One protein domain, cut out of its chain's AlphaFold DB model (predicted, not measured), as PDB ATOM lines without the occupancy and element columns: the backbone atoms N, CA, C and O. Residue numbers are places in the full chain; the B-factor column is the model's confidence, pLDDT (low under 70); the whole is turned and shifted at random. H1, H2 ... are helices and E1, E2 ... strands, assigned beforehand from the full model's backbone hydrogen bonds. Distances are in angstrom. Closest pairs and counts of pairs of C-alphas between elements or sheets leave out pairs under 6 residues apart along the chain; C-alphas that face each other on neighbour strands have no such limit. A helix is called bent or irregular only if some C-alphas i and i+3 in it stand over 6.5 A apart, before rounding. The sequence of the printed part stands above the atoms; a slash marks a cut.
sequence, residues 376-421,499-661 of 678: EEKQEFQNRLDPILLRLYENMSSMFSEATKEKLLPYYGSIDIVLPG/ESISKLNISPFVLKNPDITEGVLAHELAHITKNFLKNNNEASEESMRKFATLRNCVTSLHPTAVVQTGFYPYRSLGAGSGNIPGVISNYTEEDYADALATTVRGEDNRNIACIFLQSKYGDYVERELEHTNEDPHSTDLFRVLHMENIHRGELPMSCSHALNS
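Overview. This is residues 376 to 421 and 499 to 661 of the 678 residues of an uncharacterized protein of Halobacteriovoraceae bacterium (UniProt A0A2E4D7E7). What does one see first? Helix H4 runs through the core with H2, H6 and the arm H1b of the bent helix H1 packed crosswise on it, and a long bent hairpin of two strands, E3 and E4, packs along H5. H6 joins this core to a small lobe of H7, H8, H9 and the long stretch 612 to 635. What is it made of? The printed part has 209 residues, with nine named helices and four named strands in the order H1 H2 E1 E2 H3 H4 H5 E3 E4 H6 H7 H8 H9; its class is mostly helix, and E1 and E2 form a parallel sheet, E3 and E4 an antiparallel one. It is compact, with a radius of gyration of the C-alphas of 17.5 A, and spans 53 by 46 by 31 A.

Arrangement. How is the largest sheet built? E3, residues 562 to 572, and E4, residues 576 to 585, form an antiparallel hairpin at 158 degrees, with N 568 and O 580, 2.8 A apart, within hydrogen-bond range. E3 bends by 60 degrees at residue 565 and E4 by 54 degrees at residue 581. The closest C-alphas of E4 and H5, residues 541 to 555, are those of Ser 585 and Thr 555, 6.0 A apart. What touches the hub? H4, residues 514 to 535, is the hub, touching six helices, and helix packing is mostly crossed; with residues 519 to 527 alone it touches H6, residues 588 to 597, at a steep tilt of 55 degrees, opposite ways, closest at C-alphas 522 and 597, 4.6 A. H5 touches H6, closest at C-alphas 555 and 588, 5.0 A, but H5 and H4 only just touch, with 3 pairs of C-alphas within 8 A, closest at 544 and 533, 6.7 A. Where are the first elements? H1, residues 376 to 397, was assigned as one helix by its hydrogen bonds but is bent, with C-alphas 383 and 386 7.2 A apart; arm H1b, residues 386 to 397, touches H4, closest at C-alphas 392 and 522, 6.1 A, and forms a helical hairpin with H2, residues 402 to 412, closest at C-alphas 397 and 405, 5.8 A. Arm H1a, residues 376 to 383, touches H3, residues 508 to 512, closest at C-alphas 381 and 511, 6.6 A. E1, residues 416 to 418, and E2, residues 503 to 505, are parallel, with N 418 and O 504, 2.8 A apart, within hydrogen-bond range. What lies beyond H6? H8, residues 636 to 647, touches H6, closest at C-alphas 643 and 595, 6.6 A, and H7, residues 608 to 611, closest at C-alphas 640 and 609, 5.0 A. H9, residues 653 to 659, is close to H7 but not clearly touching it, closest at C-alphas 655 and 610, 5.9 A. Every O i to N i+4 pair is within hydrogen-bond range in H1a, H1b, H3, H5, H6 and H8, but 4 of 7 in H2, 16 of 18 in H4 and 1 of 3 in H9, which has 2 of 4 O i to N i+3 pairs within range; H7 is too short for an O i to N i+4 pair.

Along the chain. Where are the anchors? H1a begins at C-alpha 376, (25.661, -12.301, 48.265), and H9 ends at C-alpha 659, (-1.461, 6.849, 30.296). Which elements are long? H4 measures 31.8 A from first to last C-alpha, E3 and E4 26.7 A each, and H5 20.8 A. Which helices are irregular? H4 is, with C-alphas 515 and 518 7.2 A apart, and H9 only just, with C-alphas 654 and 657 6.8 A apart.

Size, cuts and confidence. Is anything missing? Residues 422 to 498 are not printed, and C-alphas 421 and 499 are 24.6 A apart across the cut. Which link is long? Of the links printed whole, H7 to H8 is long, with 24 residues. Where is confidence low? The mean pLDDT of the printed part is 79.5, and 51 residues are under 70, among them 613 to 623 and 648 to 661.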
ATOM      1  N   GLU A 376      26.209 -11.316  49.188       94.94
ATOM      2  CA  GLU A 376      25.661 -12.301  48.265       94.94
ATOM      3  C   GLU A 376      25.012 -11.623  47.051       94.94
ATOM      4  O   GLU A 376      25.396 -11.934  45.926       94.94
ATOM      5  N   GLU A 377      24.119 -10.645  47.256       93.06
ATOM      6  CA  GLU A 377      23.495  -9.866  46.168       93.06
ATOM      7  C   GLU A 377      24.551  -9.135  45.321       93.06
ATOM      8  O   GLU A 377      24.485  -9.126  44.090       93.06
ATOM      9  N   LYS A 378      25.574  -8.563  45.973       93.94
ATOM     10  CA  LYS A 378      26.695  -7.912  45.285       93.94
ATOM     11  C   LYS A 378      27.464  -8.899  44.405       93.94
ATOM     12  O   LYS A 378      27.747  -8.591  43.249       93.94
ATOM     13  N   GLN A 379      27.782 -10.083  44.929       95.12
ATOM     14  CA  GLN A 379      28.483 -11.119  44.171       95.12
ATOM     15  C   GLN A 379      27.622 -11.666  43.025       95.12
ATOM     16  O   GLN A 379      28.131 -11.910  41.932       95.12
ATOM     17  N   GLU A 380      26.321 -11.844  43.247       94.00
ATOM     18  CA  GLU A 380      25.380 -12.281  42.217       94.00
ATOM     19  C   GLU A 380      25.314 -11.282  41.060       94.00
ATOM     20  O   GLU A 380      25.361 -11.677  39.895       94.00
ATOM     21  N   PHE A 381      25.248  -9.986  41.361       93.75
ATOM     22  CA  PHE A 381      25.305  -8.946  40.341       93.75
ATOM     23  C   PHE A 381      26.632  -8.957  39.584       93.75
ATOM     24  O   PHE A 381      26.621  -8.960  38.357       93.75
ATOM     25  N   GLN A 382      27.766  -9.041  40.287       93.81
ATOM     26  CA  GLN A 382      29.089  -9.135  39.654       93.81
ATOM     27  C   GLN A 382      29.173 -10.308  38.674       93.81
ATOM     28  O   GLN A 382      29.677 -10.150  37.567       93.81
ATOM     29  N   ASN A 383      28.617 -11.465  39.040       94.56
ATOM     30  CA  ASN A 383      28.608 -12.646  38.177       94.56
ATOM     31  C   ASN A 383      27.755 -12.463  36.907       94.56
ATOM     32  O   ASN A 383      27.979 -13.155  35.914       94.56
ATOM     33  N   ARG A 384      26.762 -11.564  36.935       92.56
ATOM     34  CA  ARG A 384      25.879 -11.255  35.797       92.56
ATOM     35  C   ARG A 384      26.344 -10.052  34.976       92.56
ATOM     36  O   ARG A 384      25.871  -9.883  33.855       92.56
ATOM     37  N   LEU A 385      27.259  -9.247  35.512       91.62
ATOM     38  CA  LEU A 385      27.650  -7.959  34.952       91.62
ATOM     39  C   LEU A 385      28.307  -8.085  33.575       91.62
ATOM     40  O   LEU A 385      27.836  -7.454  32.636       91.62
ATOM     41  N   ASP A 386      29.321  -8.940  33.416       92.38
ATOM     42  CA  ASP A 386      30.025  -9.090  32.131       92.38
ATOM     43  C   ASP A 386      29.080  -9.494  30.976       92.38
ATOM     44  O   ASP A 386      29.100  -8.838  29.929       92.38
ATOM     45  N   PRO A 387      28.196 -10.511  31.131       91.56
ATOM     46  CA  PRO A 387      27.183 -10.814  30.120       91.56
ATOM     47  C   PRO A 387      26.240  -9.651  29.807       91.56
ATOM     48  O   PRO A 387      25.866  -9.485  28.647       91.56
ATOM     49  N   ILE A 388      25.836  -8.875  30.821       91.25
ATOM     50  CA  ILE A 388      24.985  -7.695  30.632       91.25
ATOM     51  C   ILE A 388      25.737  -6.666  29.788       91.25
ATOM     52  O   ILE A 388      25.262  -6.307  28.715       91.25
ATOM     53  N   LEU A 389      26.941  -6.258  30.199       91.56
ATOM     54  CA  LEU A 389      27.738  -5.251  29.491       91.56
ATOM     55  C   LEU A 389      28.014  -5.630  28.036       91.56
ATOM     56  O   LEU A 389      27.954  -4.768  27.161       91.56
ATOM     57  N   LEU A 390      28.279  -6.910  27.760       91.31
ATOM     58  CA  LEU A 390      28.472  -7.383  26.392       91.31
ATOM     59  C   LEU A 390      27.200  -7.208  25.548       91.31
ATOM     60  O   LEU A 390      27.284  -6.674  24.443       91.31
ATOM     61  N   ARG A 391      26.024  -7.586  26.072       90.50
ATOM     62  CA  ARG A 391      24.740  -7.367  25.380       90.50
ATOM     63  C   ARG A 391      24.457  -5.883  25.159       90.50
ATOM     64  O   ARG A 391      24.030  -5.499  24.071       90.50
ATOM     65  N   LEU A 392      24.704  -5.051  26.174       92.00
ATOM     66  CA  LEU A 392      24.544  -3.597  26.089       92.00
ATOM     67  C   LEU A 392      25.431  -3.022  24.983       92.00
ATOM     68  O   LEU A 392      24.943  -2.307  24.109       92.00
ATOM     69  N   TYR A 393      26.708  -3.413  24.955       93.06
ATOM     70  CA  TYR A 393      27.634  -3.043  23.893       93.06
ATOM     71  C   TYR A 393      27.128  -3.481  22.513       93.06
ATOM     72  O   TYR A 393      27.067  -2.656  21.606       93.06
ATOM     73  N   GLU A 394      26.755  -4.748  22.325       91.50
ATOM     74  CA  GLU A 394      26.305  -5.261  21.023       91.50
ATOM     75  C   GLU A 394      25.079  -4.495  20.501       91.50
ATOM     76  O   GLU A 394      25.058  -4.067  19.342       91.50
ATOM     77  N   ASN A 395      24.097  -4.252  21.372       90.50
ATOM     78  CA  ASN A 395      22.859  -3.557  21.031       90.50
ATOM     79  C   ASN A 395      23.087  -2.070  20.746       90.50
ATOM     80  O   ASN A 395      22.732  -1.588  19.667       90.50
ATOM     81  N   MET A 396      23.727  -1.343  21.663       91.00
ATOM     82  CA  MET A 396      23.929   0.102  21.525       91.00
ATOM     83  C   MET A 396      24.916   0.422  20.404       91.00
ATOM     84  O   MET A 396      24.721   1.360  19.627       91.00
ATOM     85  N   SER A 397      25.974  -0.384  20.273       91.00
ATOM     86  CA  SER A 397      26.994  -0.150  19.258       91.00
ATOM     87  C   SER A 397      26.500  -0.457  17.846       91.00
ATOM     88  O   SER A 397      27.058   0.086  16.892       91.00
ATOM     89  N   SER A 398      25.428  -1.251  17.692       90.12
ATOM     90  CA  SER A 398      24.803  -1.587  16.400       90.12
ATOM     91  C   SER A 398      24.429  -0.359  15.563       90.12
ATOM     92  O   SER A 398      24.426  -0.418  14.331       90.12
ATOM     93  N   MET A 399      24.179   0.769  16.229       87.69
ATOM     94  CA  MET A 399      23.893   2.043  15.590       87.69
ATOM     95  C   MET A 399      25.110   2.628  14.872       87.69
ATOM     96  O   MET A 399      24.956   3.363  13.903       87.69
ATOM     97  N   PHE A 400      26.324   2.311  15.300       92.25
ATOM     98  CA  PHE A 400      27.554   2.911  14.793       92.25
ATOM     99  C   PHE A 400      28.201   2.062  13.693       92.25
ATOM    100  O   PHE A 400      27.842   0.908  13.467       92.25
ATOM    101  N   SER A 401      29.149   2.651  12.963       93.75
ATOM    102  CA  SER A 401      29.945   1.904  11.984       93.75
ATOM    103  C   SER A 401      30.913   0.938  12.675       93.75
ATOM    104  O   SER A 401      31.342   1.193  13.803       93.75
ATOM    105  N   GLU A 402      31.328  -0.128  11.983       94.38
ATOM    106  CA  GLU A 402      32.297  -1.109  12.507       94.38
ATOM    107  C   GLU A 402      33.590  -0.452  13.016       94.38
ATOM    108  O   GLU A 402      34.063  -0.775  14.101       94.38
ATOM    109  N   ALA A 403      34.106   0.559  12.304       92.69
ATOM    110  CA  ALA A 403      35.303   1.292  12.721       92.69
ATOM    111  C   ALA A 403      35.135   1.984  14.086       92.69
ATOM    112  O   ALA A 403      36.079   2.071  14.863       92.69
ATOM    113  N   THR A 404      33.934   2.484  14.392       93.56
ATOM    114  CA  THR A 404      33.625   3.050  15.711       93.56
ATOM    115  C   THR A 404      33.394   1.963  16.749       93.56
ATOM    116  O   THR A 404      33.879   2.110  17.867       93.56
ATOM    117  N   LYS A 405      32.716   0.864  16.396       94.62
ATOM    118  CA  LYS A 405      32.487  -0.271  17.305       94.62
ATOM    119  C   LYS A 405      33.796  -0.848  17.839       94.62
ATOM    120  O   LYS A 405      33.916  -1.044  19.048       94.62
ATOM    121  N   GLU A 406      34.783  -1.057  16.966       93.69
ATOM    122  CA  GLU A 406      36.111  -1.573  17.332       93.69
ATOM    123  C   GLU A 406      36.837  -0.677  18.347       93.69
ATOM    124  O   GLU A 406      37.598  -1.167  19.178       93.69
ATOM    125  N   LYS A 407      36.599   0.638  18.289       93.69
ATOM    126  CA  LYS A 407      37.204   1.635  19.184       93.69
ATOM    127  C   LYS A 407      36.402   1.850  20.466       93.69
ATOM    128  O   LYS A 407      36.985   2.102  21.515       93.69
ATOM    129  N   LEU A 408      35.084   1.688  20.398       91.31
ATOM    130  CA  LEU A 408      34.183   1.808  21.540       91.31
ATOM    131  C   LEU A 408      34.295   0.612  22.500       91.31
ATOM    132  O   LEU A 408      34.169   0.791  23.705       91.31
ATOM    133  N   LEU A 409      34.575  -0.598  22.002       91.38
ATOM    134  CA  LEU A 409      34.695  -1.795  22.845       91.38
ATOM    135  C   LEU A 409      35.767  -1.689  23.949       91.38
ATOM    136  O   LEU A 409      35.427  -1.891  25.114       91.38
ATOM    137  N   PRO A 410      37.044  -1.366  23.648       89.81
ATOM    138  CA  PRO A 410      38.052  -1.206  24.696       89.81
ATOM    139  C   PRO A 410      37.730  -0.032  25.626       89.81
ATOM    140  O   PRO A 410      38.124  -0.054  26.788       89.81
ATOM    141  N   TYR A 411      36.992   0.965  25.134       89.12
ATOM    142  CA  TYR A 411      36.521   2.076  25.945       89.12
ATOM    143  C   TYR A 411      35.510   1.611  26.996       89.12
ATOM    144  O   TYR A 411      35.679   1.899  28.177       89.12
ATOM    145  N   TYR A 412      34.530   0.799  26.596       89.44
ATOM    146  CA  TYR A 412      33.577   0.167  27.510       89.44
ATOM    147  C   TYR A 412      34.267  -0.753  28.518       89.44
ATOM    148  O   TYR A 412      33.987  -0.690  29.710       89.44
ATOM    149  N   GLY A 413      35.226  -1.560  28.058       87.75
ATOM    150  CA  GLY A 413      36.008  -2.441  28.929       87.75
ATOM    151  C   GLY A 413      36.918  -1.711  29.926       87.75
ATOM    152  O   GLY A 413      37.475  -2.357  30.808       87.75
ATOM    153  N   SER A 414      37.091  -0.392  29.790       88.25
ATOM    154  CA  SER A 414      37.883   0.432  30.715       88.25
ATOM    155  C   SER A 414      37.060   1.114  31.814       88.25
ATOM    156  O   SER A 414      37.643   1.765  32.681       88.25
ATOM    157  N   ILE A 415      35.731   0.973  31.784       88.31
ATOM    158  CA  ILE A 415      34.833   1.557  32.783       88.31
ATOM    159  C   ILE A 415      34.925   0.735  34.075       88.31
ATOM    160  O   ILE A 415      34.614  -0.454  34.097       88.31
ATOM    161  N   ASP A 416      35.323   1.383  35.164       89.81
ATOM    162  CA  ASP A 416      35.288   0.848  36.523       89.81
ATOM    163  C   ASP A 416      33.858   0.944  37.065       89.81
ATOM    164  O   ASP A 416      33.341   2.030  37.337       89.81
ATOM    165  N   ILE A 417      33.191  -0.202  37.189       89.50
ATOM    166  CA  ILE A 417      31.837  -0.266  37.739       89.50
ATOM    167  C   ILE A 417      31.930  -0.365  39.258       89.50
ATOM    168  O   ILE A 417      32.230  -1.415  39.834       89.50
ATOM    169  N   VAL A 418      31.646   0.757  39.910       90.25
ATOM    170  CA  VAL A 418      31.719   0.904  41.357       90.25
ATOM    171  C   VAL A 418      30.390   0.472  41.962       90.25
ATOM    172  O   VAL A 418      29.369   1.147  41.858       90.25
ATOM    173  N   LEU A 419      30.414  -0.683  42.620       89.44
ATOM    174  CA  LEU A 419      29.276  -1.199  43.372       89.44
ATOM    175  C   LEU A 419      29.232  -0.576  44.773       89.44
ATOM    176  O   LEU A 419      30.291  -0.412  45.393       89.44
ATOM    177  N   PRO A 420      28.037  -0.338  45.335       86.88
ATOM    178  CA  PRO A 420      27.884   0.274  46.637       86.88
ATOM    179  C   PRO A 420      28.449  -0.636  47.738       86.88
ATOM    180  O   PRO A 420      28.765  -1.824  47.540       86.88
ATOM    181  N   GLY A 421      28.612  -0.048  48.923       87.31
ATOM    182  CA  GLY A 421      28.948  -0.790  50.135       87.31
ATOM    183  C   GLY A 421      27.884  -1.841  50.458       87.31
ATOM    184  O   GLY A 421      26.743  -1.747  50.012       87.31
ATOM    185  N   GLU A 499      35.855  14.799  32.771       48.47
ATOM    186  CA  GLU A 499      37.272  14.479  32.677       48.47
ATOM    187  C   GLU A 499      37.640  13.057  33.145       48.47
ATOM    188  O   GLU A 499      38.664  12.538  32.697       48.47
ATOM    189  N   SER A 500      36.823  12.369  33.960       54.16
ATOM    190  CA  SER A 500      37.115  10.994  34.409       54.16
ATOM    191  C   SER A 500      36.016  10.010  34.013       54.16
ATOM    192  O   SER A 500      35.250   9.514  34.834       54.16
ATOM    193  N   ILE A 501      35.993   9.658  32.728       61.97
ATOM    194  CA  ILE A 501      35.083   8.676  32.106       61.97
ATOM    195  C   ILE A 501      35.392   7.230  32.570       61.97
ATOM    196  O   ILE A 501      35.012   6.247  31.943       61.97
ATOM    197  N   SER A 502      36.130   7.081  33.669       68.69
ATOM    198  CA  SER A 502      36.622   5.806  34.161       68.69
ATOM    199  C   SER A 502      35.698   5.151  35.168       68.69
ATOM    200  O   SER A 502      35.995   4.019  35.505       68.69
ATOM    201  N   LYS A 503      34.633   5.797  35.667       84.00
ATOM    202  CA  LYS A 503      33.808   5.237  36.748       84.00
ATOM    203  C   LYS A 503      32.314   5.332  36.484       84.00
ATOM    204  O   LYS A 503      31.817   6.396  36.131       84.00
ATOM    205  N   LEU A 504      31.621   4.226  36.733       85.88
ATOM    206  CA  LEU A 504      30.168   4.119  36.731       85.88
ATOM    207  C   LEU A 504      29.702   3.637  38.109       85.88
ATOM    208  O   LEU A 504      29.952   2.490  38.480       85.88
ATOM    209  N   ASN A 505      29.053   4.510  38.877       84.00
ATOM    210  CA  ASN A 505      28.535   4.157  40.198       84.00
ATOM    211  C   ASN A 505      27.158   3.503  40.055       84.00
ATOM    212  O   ASN A 505      26.267   4.073  39.438       84.00
ATOM    213  N   ILE A 506      26.972   2.320  40.641       83.81
ATOM    214  CA  ILE A 506      25.686   1.614  40.627       83.81
ATOM    215  C   ILE A 506      24.985   1.818  41.959       83.81
ATOM    216  O   ILE A 506      25.549   1.526  43.017       83.81
ATOM    217  N   SER A 507      23.740   2.285  41.922       82.19
ATOM    218  CA  SER A 507      22.962   2.463  43.143       82.19
ATOM    219  C   SER A 507      22.552   1.108  43.754       82.19
ATOM    220  O   SER A 507      22.355   0.116  43.040       82.19
ATOM    221  N   PRO A 508      22.365   1.032  45.086       83.00
ATOM    222  CA  PRO A 508      21.807  -0.146  45.755       83.00
ATOM    223  C   PRO A 508      20.460  -0.584  45.173       83.00
ATOM    224  O   PRO A 508      20.151  -1.772  45.124       83.00
ATOM    225  N   PHE A 509      19.676   0.384  44.700       81.94
ATOM    226  CA  PHE A 509      18.379   0.151  44.089       81.94
ATOM    227  C   PHE A 509      18.489  -0.655  42.793       81.94
ATOM    228  O   PHE A 509      17.789  -1.654  42.643       81.94
ATOM    229  N   VAL A 510      19.406  -0.285  41.896       84.06
ATOM    230  CA  VAL A 510      19.655  -1.018  40.645       84.06
ATOM    231  C   VAL A 510      20.039  -2.467  40.938       84.06
ATOM    232  O   VAL A 510      19.469  -3.390  40.366       84.06
ATOM    233  N   LEU A 511      20.936  -2.676  41.904       86.12
ATOM    234  CA  LEU A 511      21.381  -4.005  42.328       86.12
ATOM    235  C   LEU A 511      20.246  -4.918  42.804       86.12
ATOM    236  O   LEU A 511      20.252  -6.109  42.489       86.12
ATOM    237  N   LYS A 512      19.290  -4.365  43.557       82.50
ATOM    238  CA  LYS A 512      18.153  -5.109  44.118       82.50
ATOM    239  C   LYS A 512      16.990  -5.293  43.145       82.50
ATOM    240  O   LYS A 512      16.126  -6.125  43.406       82.50
ATOM    241  N   ASN A 513      16.976  -4.563  42.032       80.38
ATOM    242  CA  ASN A 513      15.935  -4.641  41.008       80.38
ATOM    243  C   ASN A 513      16.554  -5.117  39.678       80.38
ATOM    244  O   ASN A 513      16.858  -4.317  38.784       80.38
ATOM    245  N   PRO A 514      16.806  -6.436  39.541       83.50
ATOM    246  CA  PRO A 514      17.494  -6.998  38.380       83.50
ATOM    247  C   PRO A 514      16.749  -6.774  37.058       83.50
ATOM    248  O   PRO A 514      17.370  -6.818  36.001       83.50
ATOM    249  N   ASP A 515      15.440  -6.533  37.109       79.50
ATOM    250  CA  ASP A 515      14.571  -6.316  35.956       79.50
ATOM    251  C   ASP A 515      14.742  -4.936  35.305       79.50
ATOM    252  O   ASP A 515      14.520  -4.803  34.104       79.50
ATOM    253  N   ILE A 516      15.178  -3.926  36.064       80.19
ATOM    254  CA  ILE A 516      15.508  -2.596  35.524       80.19
ATOM    255  C   ILE A 516      17.011  -2.381  35.323       80.19
ATOM    256  O   ILE A 516      17.411  -1.415  34.675       80.19
ATOM    257  N   THR A 517      17.842  -3.284  35.856       86.44
ATOM    258  CA  THR A 517      19.305  -3.155  35.853       86.44
ATOM    259  C   THR A 517      19.864  -2.870  34.467       86.44
ATOM    260  O   THR A 517      20.675  -1.962  34.308       86.44
ATOM    261  N   GLU A 518      19.443  -3.637  33.460       89.00
ATOM    262  CA  GLU A 518      20.013  -3.507  32.121       89.00
ATOM    263  C   GLU A 518      19.709  -2.155  31.490       89.00
ATOM    264  O   GLU A 518      20.599  -1.568  30.887       89.00
ATOM    265  N   GLY A 519      18.486  -1.642  31.635       87.69
ATOM    266  CA  GLY A 519      18.141  -0.368  31.016       87.69
ATOM    267  C   GLY A 519      18.748   0.828  31.748       87.69
ATOM    268  O   GLY A 519      19.173   1.764  31.078       87.69
ATOM    269  N   VAL A 520      18.894   0.776  33.081       87.94
ATOM    270  CA  VAL A 520      19.657   1.809  33.809       87.94
ATOM    271  C   VAL A 520      21.124   1.786  33.374       87.94
ATOM    272  O   VAL A 520      21.667   2.815  32.989       87.94
ATOM    273  N   LEU A 521      21.759   0.611  33.316       90.81
ATOM    274  CA  LEU A 521      23.125   0.497  32.791       90.81
ATOM    275  C   LEU A 521      23.233   0.978  31.337       90.81
ATOM    276  O   LEU A 521      24.228   1.601  30.979       90.81
ATOM    277  N   ALA A 522      22.233   0.704  30.496       92.00
ATOM    278  CA  ALA A 522      22.200   1.171  29.114       92.00
ATOM    279  C   ALA A 522      22.147   2.703  29.027       92.00
ATOM    280  O   ALA A 522      22.846   3.287  28.199       92.00
ATOM    281  N   HIS A 523      21.346   3.343  29.885       92.44
ATOM    282  CA  HIS A 523      21.262   4.799  30.003       92.44
ATOM    283  C   HIS A 523      22.625   5.386  30.389       92.44
ATOM    284  O   HIS A 523      23.170   6.227  29.674       92.44
ATOM    285  N   GLU A 524      23.264   4.853  31.426       90.00
ATOM    286  CA  GLU A 524      24.570   5.356  31.856       90.00
ATOM    287  C   GLU A 524      25.681   5.112  30.823       90.00
ATOM    288  O   GLU A 524      26.503   5.982  30.516       90.00
ATOM    289  N   LEU A 525      25.680   3.938  30.186       91.44
ATOM    290  CA  LEU A 525      26.583   3.647  29.074       91.44
ATOM    291  C   LEU A 525      26.325   4.563  27.870       91.44
ATOM    292  O   LEU A 525      27.236   4.791  27.068       91.44
ATOM    293  N   ALA A 526      25.118   5.110  27.712       92.69
ATOM    294  CA  ALA A 526      24.809   6.035  26.633       92.69
ATOM    295  C   ALA A 526      25.474   7.398  26.854       92.69
ATOM    296  O   ALA A 526      26.024   7.961  25.895       92.69
ATOM    297  N   HIS A 527      25.538   7.877  28.100       89.94
ATOM    298  CA  HIS A 527      26.353   9.041  28.469       89.94
ATOM    299  C   HIS A 527      27.829   8.817  28.135       89.94
ATOM    300  O   HIS A 527      28.489   9.680  27.545       89.94
ATOM    301  N   ILE A 528      28.337   7.615  28.410       89.31
ATOM    302  CA  ILE A 528      29.721   7.233  28.105       89.31
ATOM    303  C   ILE A 528      29.960   7.156  26.589       89.31
ATOM    304  O   ILE A 528      30.959   7.687  26.095       89.31
ATOM    305  N   THR A 529      29.029   6.578  25.827       91.50
ATOM    306  CA  THR A 529      29.053   6.558  24.354       91.50
ATOM    307  C   THR A 529      29.111   7.958  23.774       91.50
ATOM    308  O   THR A 529      29.930   8.237  22.901       91.50
ATOM    309  N   LYS A 530      28.254   8.858  24.258       90.25
ATOM    310  CA  LYS A 530      28.284  10.257  23.847       90.25
ATOM    311  C   LYS A 530      29.662  10.858  24.097       90.25
ATOM    312  O   LYS A 530      30.211  11.500  23.203       90.25
ATOM    313  N   ASN A 531      30.216  10.669  25.293       86.88
ATOM    314  CA  ASN A 531      31.511  11.240  25.646       86.88
ATOM    315  C   ASN A 531      32.628  10.688  24.753       86.88
ATOM    316  O   ASN A 531      33.460  11.465  24.285       86.88
ATOM    317  N   PHE A 532      32.597   9.391  24.426       89.62
ATOM    318  CA  PHE A 532      33.481   8.799  23.421       89.62
ATOM    319  C   PHE A 532      33.344   9.520  22.071       89.62
ATOM    320  O   PHE A 532      34.334   9.984  21.515       89.62
ATOM    321  N   LEU A 533      32.121   9.685  21.565       88.50
ATOM    322  CA  LEU A 533      31.862  10.333  20.275       88.50
ATOM    323  C   LEU A 533      32.254  11.823  20.269       88.50
ATOM    324  O   LEU A 533      32.684  12.353  19.247       88.50
ATOM    325  N   LYS A 534      32.120  12.512  21.407       81.62
ATOM    326  CA  LYS A 534      32.463  13.932  21.568       81.62
ATOM    327  C   LYS A 534      33.966  14.166  21.622       81.62
ATOM    328  O   LYS A 534      34.487  15.057  20.953       81.62
ATOM    329  N   ASN A 535      34.632  13.404  22.483       79.56
ATOM    330  CA  ASN A 535      35.973  13.720  22.957       79.56
ATOM    331  C   ASN A 535      37.044  12.893  22.244       79.56
ATOM    332  O   ASN A 535      38.209  13.291  22.232       79.56
ATOM    333  N   ASN A 536      36.671  11.759  21.643       74.75
ATOM    334  CA  ASN A 536      37.605  10.880  20.966       74.75
ATOM    335  C   ASN A 536      37.542  11.075  19.442       74.75
ATOM    336  O   ASN A 536      36.503  10.921  18.805       74.75
ATOM    337  N   ASN A 537      38.699  11.345  18.832       78.88
ATOM    338  CA  ASN A 537      38.837  11.496  17.376       78.88
ATOM    339  C   ASN A 537      38.718  10.151  16.630       78.88
ATOM    340  O   ASN A 537      38.967  10.084  15.426       78.88
ATOM    341  N   GLU A 538      38.412   9.076  17.355       85.62
ATOM    342  CA  GLU A 538      38.292   7.702  16.877       85.62
ATOM    343  C   GLU A 538      36.881   7.336  16.398       85.62
ATOM    344  O   GLU A 538      36.674   6.253  15.849       85.62
ATOM    345  N   ALA A 539      35.899   8.226  16.540       89.25
ATOM    346  CA  ALA A 539      34.596   8.029  15.920       89.25
ATOM    347  C   ALA A 539      34.674   8.233  14.395       89.25
ATOM    348  O   ALA A 539      35.328   9.148  13.890       89.25
ATOM    349  N   SER A 540      33.983   7.391  13.628       89.88
ATOM    350  CA  SER A 540      33.863   7.579  12.181       89.88
ATOM    351  C   SER A 540      32.888   8.714  11.868       89.88
ATOM    352  O   SER A 540      31.964   8.974  12.639       89.88
ATOM    353  N   GLU A 541      33.032   9.349  10.704       85.50
ATOM    354  CA  GLU A 541      32.091  10.383  10.250       85.50
ATOM    355  C   GLU A 541      30.642   9.863  10.182       85.50
ATOM    356  O   GLU A 541      29.705  10.569  10.548       85.50
ATOM    357  N   GLU A 542      30.445   8.606   9.769       88.88
ATOM    358  CA  GLU A 542      29.125   7.970   9.746       88.88
ATOM    359  C   GLU A 542      28.498   7.900  11.145       88.88
ATOM    360  O   GLU A 542      27.359   8.328  11.332       88.88
ATOM    361  N   SER A 543      29.249   7.409  12.134       91.44
ATOM    362  CA  SER A 543      28.795   7.316  13.527       91.44
ATOM    363  C   SER A 543      28.492   8.694  14.113       91.44
ATOM    364  O   SER A 543      27.467   8.865  14.768       91.44
ATOM    365  N   MET A 544      29.326   9.696  13.811       88.06
ATOM    366  CA  MET A 544      29.101  11.081  14.235       88.06
ATOM    367  C   MET A 544      27.837  11.687  13.626       88.06
ATOM    368  O   MET A 544      27.093  12.382  14.318       88.06
ATOM    369  N   ARG A 545      27.546  11.398  12.350       85.56
ATOM    370  CA  ARG A 545      26.285  11.817  11.721       85.56
ATOM    371  C   ARG A 545      25.078  11.181  12.397       85.56
ATOM    372  O   ARG A 545      24.098  11.880  12.646       85.56
ATOM    373  N   LYS A 546      25.136   9.883  12.705       89.00
ATOM    374  CA  LYS A 546      24.045   9.178  13.397       89.00
ATOM    375  C   LYS A 546      23.820   9.734  14.803       89.00
ATOM    376  O   LYS A 546      22.685  10.049  15.143       89.00
ATOM    377  N   PHE A 547      24.898   9.952  15.556       90.19
ATOM    378  CA  PHE A 547      24.869  10.626  16.853       90.19
ATOM    379  C   PHE A 547      24.183  11.990  16.783       90.19
ATOM    380  O   PHE A 547      23.210  12.233  17.490       90.19
ATOM    381  N   ALA A 548      24.647  12.867  15.892       86.56
ATOM    382  CA  ALA A 548      24.092  14.208  15.800       86.56
ATOM    383  C   ALA A 548      22.645  14.220  15.298       86.56
ATOM    384  O   ALA A 548      21.861  15.061  15.726       86.56
ATOM    385  N   THR A 549      22.276  13.276  14.428       87.44
ATOM    386  CA  THR A 549      20.888  13.098  13.980       87.44
ATOM    387  C   THR A 549      19.985  12.728  15.153       87.44
ATOM    388  O   THR A 549      18.959  13.376  15.346       87.44
ATOM    389  N   LEU A 550      20.384  11.740  15.964       89.75
ATOM    390  CA  LEU A 550      19.631  11.331  17.150       89.75
ATOM    391  C   LEU A 550      19.524  12.479  18.158       89.75
ATOM    392  O   LEU A 550      18.420  12.848  18.547       89.75
ATOM    393  N   ARG A 551      20.655  13.102  18.505       88.38
ATOM    394  CA  ARG A 551      20.713  14.227  19.447       88.38
ATOM    395  C   ARG A 551      19.829  15.401  19.008       88.38
ATOM    396  O   ARG A 551      19.090  15.962  19.815       88.38
ATOM    397  N   ASN A 552      19.876  15.776  17.729       85.31
ATOM    398  CA  ASN A 552      19.037  16.853  17.201       85.31
ATOM    399  C   ASN A 552      17.552  16.475  17.205       85.31
ATOM    400  O   ASN A 552      16.716  17.338  17.469       85.31
ATOM    401  N   CYS A 553      17.225  15.205  16.948       86.50
ATOM    402  CA  CYS A 553      15.850  14.727  17.032       86.50
ATOM    403  C   CYS A 553      15.304  14.845  18.456       86.50
ATOM    404  O   CYS A 553      14.283  15.504  18.635       86.50
ATOM    405  N   VAL A 554      16.000  14.298  19.460       88.62
ATOM    406  CA  VAL A 554      15.519  14.343  20.854       88.62
ATOM    407  C   VAL A 554      15.419  15.776  21.372       88.62
ATOM    408  O   VAL A 554      14.414  16.147  21.957       88.62
ATOM    409  N   THR A 555      16.367  16.646  21.008       85.19
ATOM    410  CA  THR A 555      16.290  18.074  21.366       85.19
ATOM    411  C   THR A 555      15.047  18.759  20.798       85.19
ATOM    412  O   THR A 555      14.490  19.661  21.415       85.19
ATOM    413  N   SER A 556      14.604  18.357  19.604       83.56
ATOM    414  CA  SER A 556      13.421  18.949  18.971       83.56
ATOM    415  C   SER A 556      12.099  18.538  19.626       83.56
ATOM    416  O   SER A 556      11.069  19.128  19.300       83.56
ATOM    417  N   LEU A 557      12.125  17.562  20.543       82.81
ATOM    418  CA  LEU A 557      10.954  17.141  21.310       82.81
ATOM    419  C   LEU A 557      10.578  18.154  22.407       82.81
ATOM    420  O   LEU A 557       9.425  18.153  22.825       82.81
ATOM    421  N   HIS A 558      11.498  19.059  22.774       81.81
ATOM    422  CA  HIS A 558      11.313  20.086  23.807       81.81
ATOM    423  C   HIS A 558      11.531  21.512  23.274       81.81
ATOM    424  O   HIS A 558      12.503  22.186  23.634       81.81
ATOM    425  N   PRO A 559      10.666  22.013  22.371       73.50
ATOM    426  CA  PRO A 559      10.877  23.300  21.706       73.50
ATOM    427  C   PRO A 559      10.868  24.495  22.672       73.50
ATOM    428  O   PRO A 559      11.460  25.530  22.363       73.50
ATOM    429  N   THR A 560      10.204  24.368  23.823       76.31
ATOM    430  CA  THR A 560      10.104  25.398  24.867       76.31
ATOM    431  C   THR A 560      11.292  25.403  25.827       76.31
ATOM    432  O   THR A 560      11.599  26.455  26.382       76.31
ATOM    433  N   ALA A 561      12.020  24.289  25.947       74.00
ATOM    434  CA  ALA A 561      13.204  24.155  26.799       74.00
ATOM    435  C   ALA A 561      14.529  24.390  26.050       74.00
ATOM    436  O   ALA A 561      15.601  23.987  26.510       74.00
ATOM    437  N   VAL A 562      14.480  25.008  24.865       72.19
ATOM    438  CA  VAL A 562      15.669  25.352  24.080       72.19
ATOM    439  C   VAL A 562      16.383  26.543  24.718       72.19
ATOM    440  O   VAL A 562      15.929  27.681  24.619       72.19
ATOM    441  N   VAL A 563      17.542  26.283  25.322       69.94
ATOM    442  CA  VAL A 563      18.345  27.307  26.008       69.94
ATOM    443  C   VAL A 563      19.279  28.022  25.038       69.94
ATOM    444  O   VAL A 563      19.477  29.234  25.128       69.94
ATOM    445  N   GLN A 564      19.853  27.291  24.076       71.25
ATOM    446  CA  GLN A 564      20.817  27.864  23.142       71.25
ATOM    447  C   GLN A 564      20.828  27.142  21.791       71.25
ATOM    448  O   GLN A 564      20.797  25.915  21.708       71.25
ATOM    449  N   THR A 565      20.959  27.907  20.707       69.06
ATOM    450  CA  THR A 565      21.395  27.382  19.406       69.06
ATOM    451  C   THR A 565      22.913  27.505  19.312       69.06
ATOM    452  O   THR A 565      23.444  28.615  19.407       69.06
ATOM    453  N   GLY A 566      23.616  26.391  19.127       68.38
ATOM    454  CA  GLY A 566      25.075  26.347  19.102       68.38
ATOM    455  C   GLY A 566      25.637  25.434  18.016       68.38
ATOM    456  O   GLY A 566      24.928  24.908  17.155       68.38
ATOM    457  N   PHE A 567      26.952  25.256  18.057       69.50
ATOM    458  CA  PHE A 567      27.658  24.276  17.245       69.50
ATOM    459  C   PHE A 567      28.299  23.249  18.163       69.50
ATOM    460  O   PHE A 567      28.952  23.611  19.140       69.50
ATOM    461  N   TYR A 568      28.136  21.980  17.819       66.50
ATOM    462  CA  TYR A 568      28.806  20.885  18.488       66.50
ATOM    463  C   TYR A 568      30.127  20.599  17.769       66.50
ATOM    464  O   TYR A 568      30.091  20.116  16.627       66.50
ATOM    465  N   PRO A 569      31.284  20.921  18.375       66.00
ATOM    466  CA  PRO A 569      32.557  20.556  17.788       66.00
ATOM    467  C   PRO A 569      32.678  19.033  17.801       66.00
ATOM    468  O   PRO A 569      32.421  18.389  18.815       66.00
ATOM    469  N   TYR A 570      33.082  18.454  16.677       70.31
ATOM    470  CA  TYR A 570      33.430  17.042  16.604       70.31
ATOM    471  C   TYR A 570      34.760  16.845  15.900       70.31
ATOM    472  O   TYR A 570      35.210  17.685  15.115       70.31
ATOM    473  N   ARG A 571      35.385  15.704  16.170       66.69
ATOM    474  CA  ARG A 571      36.576  15.229  15.473       66.69
ATOM    475  C   ARG A 571      36.311  13.802  15.031       66.69
ATOM    476  O   ARG A 571      35.952  12.966  15.847       66.69
ATOM    477  N   SER A 572      36.458  13.535  13.740       69.50
ATOM    478  CA  SER A 572      36.213  12.201  13.184       69.50
ATOM    479  C   SER A 572      37.454  11.624  12.519       69.50
ATOM    480  O   SER A 572      38.261  12.368  11.948       69.50
ATOM    481  N   LEU A 573      37.550  10.296  12.514       59.88
ATOM    482  CA  LEU A 573      38.561   9.547  11.777       59.88
ATOM    483  C   LEU A 573      38.593   9.985  10.307       59.88
ATOM    484  O   LEU A 573      37.611   9.851   9.582       59.88
ATOM    485  N   GLY A 574      39.739  10.501   9.859       57.44
ATOM    486  CA  GLY A 574      40.027  10.765   8.445       57.44
ATOM    487  C   GLY A 574      39.449  12.051   7.837       57.44
ATOM    488  O   GLY A 574      39.950  12.461   6.794       57.44
ATOM    489  N   ALA A 575      38.474  12.719   8.469       59.88
ATOM    490  CA  ALA A 575      37.815  13.914   7.908       59.88
ATOM    491  C   ALA A 575      38.141  15.249   8.623       59.88
ATOM    492  O   ALA A 575      37.723  16.309   8.163       59.88
ATOM    493  N   GLY A 576      38.923  15.229   9.710       62.81
ATOM    494  CA  GLY A 576      39.300  16.433  10.468       62.81
ATOM    495  C   GLY A 576      38.285  16.833  11.549       62.81
ATOM    496  O   GLY A 576      37.434  16.035  11.945       62.81
ATOM    497  N   SER A 577      38.421  18.052  12.084       71.62
ATOM    498  CA  SER A 577      37.481  18.643  13.048       71.62
ATOM    499  C   SER A 577      36.392  19.446  12.335       71.62
ATOM    500  O   SER A 577      36.716  20.239  11.449       71.62
ATOM    501  N   GLY A 578      35.138  19.307  12.752       72.62
ATOM    502  CA  GLY A 578      33.999  20.046  12.209       72.62
ATOM    503  C   GLY A 578      33.051  20.539  13.297       72.62
ATOM    504  O   GLY A 578      33.269  20.304  14.481       72.62
ATOM    505  N   ASN A 579      31.990  21.224  12.877       74.19
ATOM    506  CA  ASN A 579      30.943  21.753  13.744       74.19
ATOM    507  C   ASN A 579      29.588  21.279  13.222       74.19
ATOM    508  O   ASN A 579      29.250  21.562  12.072       74.19
ATOM    509  N   ILE A 580      28.807  20.588  14.050       67.50
ATOM    510  CA  ILE A 580      27.432  20.213  13.704       67.50
ATOM    511  C   ILE A 580      26.494  21.243  14.337       67.50
ATOM    512  O   ILE A 580      26.569  21.429  15.552       67.50
ATOM    513  N   PRO A 581      25.645  21.947  13.564       67.00
ATOM    514  CA  PRO A 581      24.614  22.802  14.139       67.00
ATOM    515  C   PRO A 581      23.749  21.976  15.091       67.00
ATOM    516  O   PRO A 581      23.230  20.923  14.707       67.00
ATOM    517  N   GLY A 582      23.632  22.439  16.330       65.88
ATOM    518  CA  GLY A 582      22.933  21.726  17.384       65.88
ATOM    519  C   GLY A 582      22.140  22.691  18.242       65.88
ATOM    520  O   GLY A 582      22.611  23.769  18.606       65.88
ATOM    521  N   VAL A 583      20.922  22.294  18.568       67.62
ATOM    522  CA  VAL A 583      20.165  22.929  19.639       67.62
ATOM    523  C   VAL A 583      20.625  22.295  20.958       67.62
ATOM    524  O   VAL A 583      20.984  21.112  20.994       67.62
ATOM    525  N   ILE A 584      20.713  23.092  22.017       70.25
ATOM    526  CA  ILE A 584      21.001  22.633  23.375       70.25
ATOM    527  C   ILE A 584      19.759  22.948  24.206       70.25
ATOM    528  O   ILE A 584      19.430  24.120  24.416       70.25
ATOM    529  N   SER A 585      19.055  21.896  24.611       79.38
ATOM    530  CA  SER A 585      18.052  21.935  25.670       79.38
ATOM    531  C   SER A 585      18.670  21.398  26.960       79.38
ATOM    532  O   SER A 585      19.642  20.638  26.897       79.38
ATOM    533  N   ASN A 586      18.101  21.771  28.108       80.94
ATOM    534  CA  ASN A 586      18.455  21.180  29.398       80.94
ATOM    535  C   ASN A 586      18.275  19.652  29.397       80.94
ATOM    536  O   ASN A 586      19.054  18.969  30.049       80.94
ATOM    537  N   TYR A 587      17.348  19.133  28.583       86.62
ATOM    538  CA  TYR A 587      16.992  17.711  28.530       86.62
ATOM    539  C   TYR A 587      17.761  16.890  27.494       86.62
ATOM    540  O   TYR A 587      17.794  15.665  27.559       86.62
ATOM    541  N   THR A 588      18.424  17.548  26.532       87.69
ATOM    542  CA  THR A 588      18.997  16.894  25.341       87.69
ATOM    543  C   THR A 588      19.882  15.692  25.670       87.69
ATOM    544  O   THR A 588      19.919  14.720  24.916       87.69
ATOM    545  N   GLU A 589      20.671  15.808  26.732       88.75
ATOM    546  CA  GLU A 589      21.691  14.825  27.076       88.75
ATOM    547  C   GLU A 589      21.080  13.591  27.748       88.75
ATOM    548  O   GLU A 589      21.456  12.473  27.393       88.75
ATOM    549  N   GLU A 590      20.093  13.794  28.618       90.38
ATOM    550  CA  GLU A 590      19.331  12.721  29.260       90.38
ATOM    551  C   GLU A 590      18.383  12.032  28.274       90.38
ATOM    552  O   GLU A 590      18.373  10.806  28.176       90.38
ATOM    553  N   ASP A 591      17.678  12.790  27.428       91.12
ATOM    554  CA  ASP A 591      16.803  12.208  26.403       91.12
ATOM    555  C   ASP A 591      17.589  11.433  25.341       91.12
ATOM    556  O   ASP A 591      17.090  10.464  24.761       91.12
ATOM    557  N   TYR A 592      18.823  11.860  25.044       92.56
ATOM    558  CA  TYR A 592      19.728  11.098  24.189       92.56
ATOM    559  C   TYR A 592      20.098   9.770  24.853       92.56
ATOM    560  O   TYR A 592      20.094   8.738  24.174       92.56
ATOM    561  N   ALA A 593      20.420   9.797  26.149       92.69
ATOM    562  CA  ALA A 593      20.777   8.605  26.898       92.69
ATOM    563  C   ALA A 593      19.604   7.621  26.973       92.69
ATOM    564  O   ALA A 593      19.770   6.456  26.611       92.69
ATOM    565  N   ASP A 594      18.405   8.110  27.283       91.44
ATOM    566  CA  ASP A 594      17.158   7.344  27.254       91.44
ATOM    567  C   ASP A 594      16.865   6.761  25.871       91.44
ATOM    568  O   ASP A 594      16.596   5.565  25.731       91.44
ATOM    569  N   ALA A 595      16.954   7.580  24.819       90.25
ATOM    570  CA  ALA A 595      16.707   7.112  23.465       90.25
ATOM    571  C   ALA A 595      17.708   6.022  23.070       90.25
ATOM    572  O   ALA A 595      17.303   5.006  22.519       90.25
ATOM    573  N   LEU A 596      19.000   6.171  23.366       90.31
ATOM    574  CA  LEU A 596      19.973   5.121  23.066       90.31
ATOM    575  C   LEU A 596      19.756   3.872  23.939       90.31
ATOM    576  O   LEU A 596      19.851   2.758  23.421       90.31
ATOM    577  N   ALA A 597      19.404   4.037  25.216       90.00
ATOM    578  CA  ALA A 597      19.111   2.939  26.137       90.00
ATOM    579  C   ALA A 597      17.974   2.043  25.631       90.00
ATOM    580  O   ALA A 597      18.060   0.823  25.743       90.00
ATOM    581  N   THR A 598      16.965   2.615  24.966       87.00
ATOM    582  CA  THR A 598      15.862   1.838  24.367       87.00
ATOM    583  C   THR A 598      16.302   0.892  23.244       87.00
ATOM    584  O   THR A 598      15.549   0.008  22.846       87.00
ATOM    585  N   THR A 599      17.520   1.013  22.706       83.56
ATOM    586  CA  THR A 599      18.035  -0.003  21.765       83.56
ATOM    587  C   THR A 599      18.307  -1.342  22.440       83.56
ATOM    588  O   THR A 599      18.371  -2.375  21.769       83.56
ATOM    589  N   VAL A 600      18.426  -1.340  23.766       81.00
ATOM    590  CA  VAL A 600      18.587  -2.525  24.586       81.00
ATOM    591  C   VAL A 600      17.203  -2.986  25.022       81.00
ATOM    592  O   VAL A 600      16.577  -2.406  25.903       81.00
ATOM    593  N   ARG A 601      16.724  -4.075  24.422       66.94
ATOM    594  CA  ARG A 601      15.592  -4.814  24.982       66.94
ATOM    595  C   ARG A 601      16.143  -5.836  25.962       66.94
ATOM    596  O   ARG A 601      16.786  -6.793  25.533       66.94
ATOM    597  N   GLY A 602      15.879  -5.636  27.253       62.22
ATOM    598  CA  GLY A 602      15.988  -6.729  28.219       62.22
ATOM    599  C   GLY A 602      15.059  -7.881  27.815       62.22
ATOM    600  O   GLY A 602      14.144  -7.687  27.008       62.22
ATOM    601  N   GLU A 603      15.270  -9.075  28.375       57.09
ATOM    602  CA  GLU A 603      14.478 -10.276  28.041       57.09
ATOM    603  C   GLU A 603      12.958 -10.046  28.159       57.09
ATOM    604  O   GLU A 603      12.183 -10.598  27.379       57.09
ATOM    605  N   ASP A 604      12.548  -9.144  29.054       62.22
ATOM    606  CA  ASP A 604      11.146  -8.836  29.337       62.22
ATOM    607  C   ASP A 604      10.577  -7.634  28.557       62.22
ATOM    608  O   ASP A 604       9.412  -7.286  28.750       62.22
ATOM    609  N   ASN A 605      11.366  -6.968  27.700       67.00
ATOM    610  CA  ASN A 605      10.939  -5.795  26.911       67.00
ATOM    611  C   ASN A 605      10.258  -4.685  27.753       67.00
ATOM    612  O   ASN A 605       9.337  -4.013  27.286       67.00
ATOM    613  N   ARG A 606      10.676  -4.519  29.015       70.12
ATOM    614  CA  ARG A 606      10.105  -3.524  29.934       70.12
ATOM    615  C   ARG A 606      10.669  -2.138  29.650       70.12
ATOM    616  O   ARG A 606      11.855  -1.980  29.377       70.12
ATOM    617  N   ASN A 607       9.818  -1.132  29.798       77.62
ATOM    618  CA  ASN A 607      10.207   0.266  29.779       77.62
ATOM    619  C   ASN A 607      10.722   0.675  31.164       77.62
ATOM    620  O   ASN A 607       9.957   0.703  32.130       77.62
ATOM    621  N   ILE A 608      12.017   0.984  31.258       79.88
ATOM    622  CA  ILE A 608      12.647   1.363  32.529       79.88
ATOM    623  C   ILE A 608      12.049   2.630  33.129       79.88
ATOM    624  O   ILE A 608      11.969   2.724  34.348       79.88
ATOM    625  N   ALA A 609      11.557   3.559  32.306       80.88
ATOM    626  CA  ALA A 609      10.986   4.801  32.803       80.88
ATOM    627  C   ALA A 609       9.669   4.577  33.567       80.88
ATOM    628  O   ALA A 609       9.259   5.430  34.352       80.88
ATOM    629  N   CYS A 610       9.030   3.405  33.421       75.94
ATOM    630  CA  CYS A 610       7.841   3.054  34.200       75.94
ATOM    631  C   CYS A 610       8.099   3.073  35.714       75.94
ATOM    632  O   CYS A 610       7.151   3.272  36.471       75.94
ATOM    633  N   ILE A 611       9.344   2.862  36.162       74.00
ATOM    634  CA  ILE A 611       9.661   2.877  37.593       74.00
ATOM    635  C   ILE A 611       9.621   4.282  38.189       74.00
ATOM    636  O   ILE A 611       9.306   4.434  39.365       74.00
ATOM    637  N   PHE A 612       9.882   5.302  37.371       72.88
ATOM    638  CA  PHE A 612       9.901   6.689  37.817       72.88
ATOM    639  C   PHE A 612       8.492   7.297  37.895       72.88
ATOM    640  O   PHE A 612       8.255   8.229  38.648       72.88
ATOM    641  N   LEU A 613       7.499   6.703  37.220       69.81
ATOM    642  CA  LEU A 613       6.107   7.170  37.288       69.81
ATOM    643  C   LEU A 613       5.460   7.054  38.675       69.81
ATOM    644  O   LEU A 613       4.428   7.684  38.919       69.81
ATOM    645  N   GLN A 614       5.995   6.215  39.561       61.34
ATOM    646  CA  GLN A 614       5.444   6.045  40.900       61.34
ATOM    647  C   GLN A 614       5.974   7.152  41.815       61.34
ATOM    648  O   GLN A 614       7.169   7.206  42.098       61.34
ATOM    649  N   SER A 615       5.095   8.018  42.337       52.56
ATOM    650  CA  SER A 615       5.481   8.849  43.482       52.56
ATOM    651  C   SER A 615       5.877   7.976  44.667       52.56
ATOM    652  O   SER A 615       5.418   6.840  44.803       52.56
ATOM    653  N   LYS A 616       6.594   8.585  45.619       46.66
ATOM    654  CA  LYS A 616       6.768   8.047  46.978       46.66
ATOM    655  C   LYS A 616       5.454   7.622  47.665       46.66
ATOM    656  O   LYS A 616       5.534   6.869  48.623       46.66
ATOM    657  N   TYR A 617       4.289   8.072  47.180       42.59
ATOM    658  CA  TYR A 617       2.950   7.818  47.726       42.59
ATOM    659  C   TYR A 617       2.036   7.007  46.781       42.59
ATOM    660  O   TYR A 617       0.833   6.915  47.014       42.59
ATOM    661  N   GLY A 618       2.553   6.458  45.675       44.69
ATOM    662  CA  GLY A 618       1.747   5.732  44.681       44.69
ATOM    663  C   GLY A 618       0.876   6.600  43.755       44.69
ATOM    664  O   GLY A 618       0.319   6.078  42.792       44.69
ATOM    665  N   ASP A 619       0.795   7.914  43.977       44.88
ATOM    666  CA  ASP A 619       0.225   8.873  43.021       44.88
ATOM    667  C   ASP A 619       1.183   9.121  41.839       44.88
ATOM    668  O   ASP A 619       2.398   9.065  41.994       44.88
ATOM    669  N   TYR A 620       0.670   9.405  40.644       53.19
ATOM    670  CA  TYR A 620       1.500   9.782  39.491       53.19
ATOM    671  C   TYR A 620       1.891  11.266  39.620       53.19
ATOM    672  O   TYR A 620       1.016  12.126  39.491       53.19
ATOM    673  N   VAL A 621       3.165  11.565  39.933       54.16
ATOM    674  CA  VAL A 621       3.585  12.900  40.435       54.16
ATOM    675  C   VAL A 621       3.476  13.995  39.381       54.16
ATOM    676  O   VAL A 621       3.124  15.123  39.716       54.16
ATOM    677  N   GLU A 622       3.738  13.700  38.110       60.69
ATOM    678  CA  GLU A 622       3.885  14.751  37.105       60.69
ATOM    679  C   GLU A 622       3.175  14.389  35.804       60.69
ATOM    680  O   GLU A 622       3.416  13.355  35.182       60.69
ATOM    681  N   ARG A 623       2.226  15.248  35.418       63.94
ATOM    682  CA  ARG A 623       1.427  15.106  34.188       63.94
ATOM    683  C   ARG A 623       1.908  16.014  33.061       63.94
ATOM    684  O   ARG A 623       1.328  15.996  31.976       63.94
ATOM    685  N   GLU A 624       2.880  16.866  33.344       72.12
ATOM    686  CA  GLU A 624       3.510  17.739  32.359       72.12
ATOM    687  C   GLU A 624       4.570  16.934  31.596       72.12
ATOM    688  O   GLU A 624       5.007  15.896  32.079       72.12
ATOM    689  N   LEU A 625       4.919  17.353  30.376       72.75
ATOM    690  CA  LEU A 625       5.979  16.705  29.583       72.75
ATOM    691  C   LEU A 625       7.355  17.334  29.828       72.75
ATOM    692  O   LEU A 625       8.372  16.739  29.485       72.75
ATOM    693  N   GLU A 626       7.382  18.523  30.419       75.12
ATOM    694  CA  GLU A 626       8.580  19.304  30.715       75.12
ATOM    695  C   GLU A 626       8.499  19.756  32.169       75.12
ATOM    696  O   GLU A 626       7.416  20.135  32.620       75.12
ATOM    697  N   HIS A 627       9.616  19.721  32.897       77.19
ATOM    698  CA  HIS A 627       9.640  20.298  34.235       77.19
ATOM    699  C   HIS A 627       9.721  21.826  34.156       77.19
ATOM    700  O   HIS A 627      10.303  22.403  33.239       77.19
ATOM    701  N   THR A 628       9.211  22.507  35.181       69.25
ATOM    702  CA  THR A 628       9.393  23.959  35.332       69.25
ATOM    703  C   THR A 628      10.693  24.343  36.055       69.25
ATOM    704  O   THR A 628      10.939  25.531  36.262       69.25
ATOM    705  N   ASN A 629      11.479  23.368  36.521       72.94
ATOM    706  CA  ASN A 629      12.706  23.561  37.302       72.94
ATOM    707  C   ASN A 629      13.972  23.338  36.439       72.94
ATOM    708  O   ASN A 629      13.889  23.063  35.245       72.94
ATOM    709  N   GLU A 630      15.156  23.496  37.038       76.12
ATOM    710  CA  GLU A 630      16.459  23.282  36.380       76.12
ATOM    711  C   GLU A 630      16.871  21.797  36.304       76.12
ATOM    712  O   GLU A 630      18.052  21.502  36.126       76.12
ATOM    713  N   ASP A 631      15.931  20.858  36.463       77.31
ATOM    714  CA  ASP A 631      16.222  19.428  36.336       77.31
ATOM    715  C   ASP A 631      16.689  19.121  34.899       77.31
ATOM    716  O   ASP A 631      16.032  19.548  33.943       77.31
ATOM    717  N   PRO A 632      17.842  18.452  34.705       81.31
ATOM    718  CA  PRO A 632      18.308  18.069  33.378       81.31
ATOM    719  C   PRO A 632      17.537  16.885  32.777       81.31
ATOM    720  O   PRO A 632      17.730  16.598  31.599       81.31
ATOM    721  N   HIS A 633      16.677  16.194  33.525       84.31
ATOM    722  CA  HIS A 633      15.843  15.124  32.976       84.31
ATOM    723  C   HIS A 633      14.528  15.685  32.465       84.31
ATOM    724  O   HIS A 633      13.971  16.620  33.028       84.31
ATOM    725  N   SER A 634      14.001  15.076  31.409       86.56
ATOM    726  CA  SER A 634      12.589  15.224  31.078       86.56
ATOM    727  C   SER A 634      11.718  14.555  32.137       86.56
ATOM    728  O   SER A 634      12.141  13.593  32.776       86.56
ATOM    729  N   THR A 635      10.467  15.004  32.246       85.44
ATOM    730  CA  THR A 635       9.481  14.403  33.162       85.44
ATOM    731  C   THR A 635       9.361  12.896  32.964       85.44
ATOM    732  O   THR A 635       9.425  12.389  31.839       85.44
ATOM    733  N   ASP A 636       9.084  12.165  34.040       84.19
ATOM    734  CA  ASP A 636       8.929  10.707  33.986       84.19
ATOM    735  C   ASP A 636       7.842  10.273  32.991       84.19
ATOM    736  O   ASP A 636       7.989   9.278  32.274       84.19
ATOM    737  N   LEU A 637       6.770  11.068  32.876       80.88
ATOM    738  CA  LEU A 637       5.717  10.865  31.884       80.88
ATOM    739  C   LEU A 637       6.242  10.977  30.450       80.88
ATOM    740  O   LEU A 637       5.918  10.126  29.614       80.88
ATOM    741  N   PHE A 638       7.044  12.002  30.153       85.19
ATOM    742  CA  PHE A 638       7.678  12.131  28.846       85.19
ATOM    743  C   PHE A 638       8.600  10.948  28.563       85.19
ATOM    744  O   PHE A 638       8.479  10.339  27.499       85.19
ATOM    745  N   ARG A 639       9.476  10.589  29.511       86.50
ATOM    746  CA  ARG A 639      10.444   9.492  29.352       86.50
ATOM    747  C   ARG A 639       9.725   8.194  28.998       86.50
ATOM    748  O   ARG A 639      10.054   7.561  27.994       86.50
ATOM    749  N   VAL A 640       8.655   7.862  29.729       83.06
ATOM    750  CA  VAL A 640       7.807   6.706  29.411       83.06
ATOM    751  C   VAL A 640       7.242   6.803  28.002       83.06
ATOM    752  O   VAL A 640       7.454   5.896  27.201       83.06
ATOM    753  N   LEU A 641       6.554   7.894  27.664       79.75
ATOM    754  CA  LEU A 641       5.911   8.045  26.358       79.75
ATOM    755  C   LEU A 641       6.905   7.998  25.188       79.75
ATOM    756  O   LEU A 641       6.598   7.431  24.134       79.75
ATOM    757  N   HIS A 642       8.088   8.578  25.363       84.25
ATOM    758  CA  HIS A 642       9.124   8.627  24.345       84.25
ATOM    759  C   HIS A 642       9.729   7.241  24.089       84.25
ATOM    760  O   HIS A 642       9.774   6.809  22.930       84.25
ATOM    761  N   MET A 643      10.106   6.513  25.149       84.81
ATOM    762  CA  MET A 643      10.607   5.137  25.042       84.81
ATOM    763  C   MET A 643       9.582   4.213  24.357       84.81
ATOM    764  O   MET A 643       9.918   3.432  23.464       84.81
ATOM    765  N   GLU A 644       8.298   4.366  24.673       77.69
ATOM    766  CA  GLU A 644       7.207   3.585  24.068       77.69
ATOM    767  C   GLU A 644       6.997   3.891  22.589       77.69
ATOM    768  O   GLU A 644       6.795   2.995  21.759       77.69
ATOM    769  N   ASN A 645       7.064   5.172  22.230       77.94
ATOM    770  CA  ASN A 645       6.950   5.595  20.844       77.94
ATOM    771  C   ASN A 645       8.108   5.056  19.988       77.94
ATOM    772  O   ASN A 645       7.910   4.650  18.834       77.94
ATOM    773  N   ILE A 646       9.314   5.000  20.556       77.50
ATOM    774  CA  ILE A 646      10.451   4.331  19.927       77.50
ATOM    775  C   ILE A 646      10.130   2.848  19.676       77.50
ATOM    776  O   ILE A 646      10.355   2.344  18.567       77.50
ATOM    777  N   HIS A 647       9.527   2.178  20.658       74.00
ATOM    778  CA  HIS A 647       9.166   0.761  20.611       74.00
ATOM    779  C   HIS A 647       7.888   0.414  19.837       74.00
ATOM    780  O   HIS A 647       7.596  -0.770  19.677       74.00
ATOM    781  N   ARG A 648       7.199   1.408  19.259       67.12
ATOM    782  CA  ARG A 648       5.972   1.249  18.453       67.12
ATOM    783  C   ARG A 648       4.723   0.845  19.255       67.12
ATOM    784  O   ARG A 648       3.829   0.218  18.691       67.12
ATOM    785  N   GLY A 649       4.614   1.293  20.507       55.75
ATOM    786  CA  GLY A 649       3.328   1.391  21.212       55.75
ATOM    787  C   GLY A 649       2.822   0.136  21.929       55.75
ATOM    788  O   GLY A 649       1.626   0.059  22.212       55.75
ATOM    789  N   GLU A 650       3.686  -0.828  22.243       58.59
ATOM    790  CA  GLU A 650       3.341  -1.919  23.164       58.59
ATOM    791  C   GLU A 650       3.635  -1.499  24.606       58.59
ATOM    792  O   GLU A 650       4.668  -1.848  25.166       58.59
ATOM    793  N   LEU A 651       2.693  -0.766  25.203       55.28
ATOM    794  CA  LEU A 651       2.773  -0.385  26.609       55.28
ATOM    795  C   LEU A 651       2.663  -1.624  27.509       55.28
ATOM    796  O   LEU A 651       1.624  -2.295  27.467       55.28
ATOM    797  N   PRO A 652       3.649  -1.915  28.379       53.12
ATOM    798  CA  PRO A 652       3.457  -2.910  29.421       53.12
ATOM    799  C   PRO A 652       2.285  -2.488  30.322       53.12
ATOM    800  O   PRO A 652       2.052  -1.297  30.556       53.12
ATOM    801  N   MET A 653       1.525  -3.462  30.841       57.12
ATOM    802  CA  MET A 653       0.322  -3.179  31.647       57.12
ATOM    803  C   MET A 653       0.608  -2.236  32.825       57.12
ATOM    804  O   MET A 653      -0.237  -1.394  33.130       57.12
ATOM    805  N   SER A 654       1.812  -2.312  33.407       54.81
ATOM    806  CA  SER A 654       2.293  -1.430  34.479       54.81
ATOM    807  C   SER A 654       2.219   0.063  34.130       54.81
ATOM    808  O   SER A 654       1.928   0.874  35.003       54.81
ATOM    809  N   CYS A 655       2.404   0.427  32.859       60.12
ATOM    810  CA  CYS A 655       2.367   1.807  32.370       60.12
ATOM    811  C   CYS A 655       1.016   2.200  31.735       60.12
ATOM    812  O   CYS A 655       0.696   3.383  31.606       60.12
ATOM    813  N   SER A 656       0.179   1.223  31.372       60.19
ATOM    814  CA  SER A 656      -1.110   1.470  30.702       60.19
ATOM    815  C   SER A 656      -2.123   2.244  31.565       60.19
ATOM    816  O   SER A 656      -2.889   3.056  31.042       60.19
ATOM    817  N   HIS A 657      -2.098   2.049  32.889       58.19
ATOM    818  CA  HIS A 657      -3.002   2.733  33.818       58.19
ATOM    819  C   HIS A 657      -2.691   4.229  33.965       58.19
ATOM    820  O   HIS A 657      -3.622   5.032  34.008       58.19
ATOM    821  N   ALA A 658      -1.410   4.609  33.943       54.91
ATOM    822  CA  ALA A 658      -0.981   6.006  34.009       54.91
ATOM    823  C   ALA A 658      -1.438   6.798  32.770       54.91
ATOM    824  O   ALA A 658      -1.970   7.906  32.865       54.91
ATOM    825  N   LEU A 659      -1.295   6.186  31.592       58.00
ATOM    826  CA  LEU A 659      -1.461   6.849  30.296       58.00
ATOM    827  C   LEU A 659      -2.902   6.925  29.789       58.00
ATOM    828  O   LEU A 659      -3.190   7.697  28.875       58.00
ATOM    829  N   ASN A 660      -3.820   6.142  30.360       55.62
ATOM    830  CA  ASN A 660      -5.249   6.235  30.046       55.62
ATOM    831  C   ASN A 660      -5.922   7.469  30.675       55.62
ATOM    832  O   ASN A 660      -7.090   7.729  30.395       55.62
ATOM    833  N   SER A 661      -5.199   8.228  31.505       51.53
ATOM    834  CA  SER A 661      -5.722   9.392  32.232       51.53
ATOM    835  C   SER A 661      -5.297  10.755  31.662       51.53
ATOM    836  O   SER A 661      -5.774  11.786  32.137       51.53
TER     837      SER A 661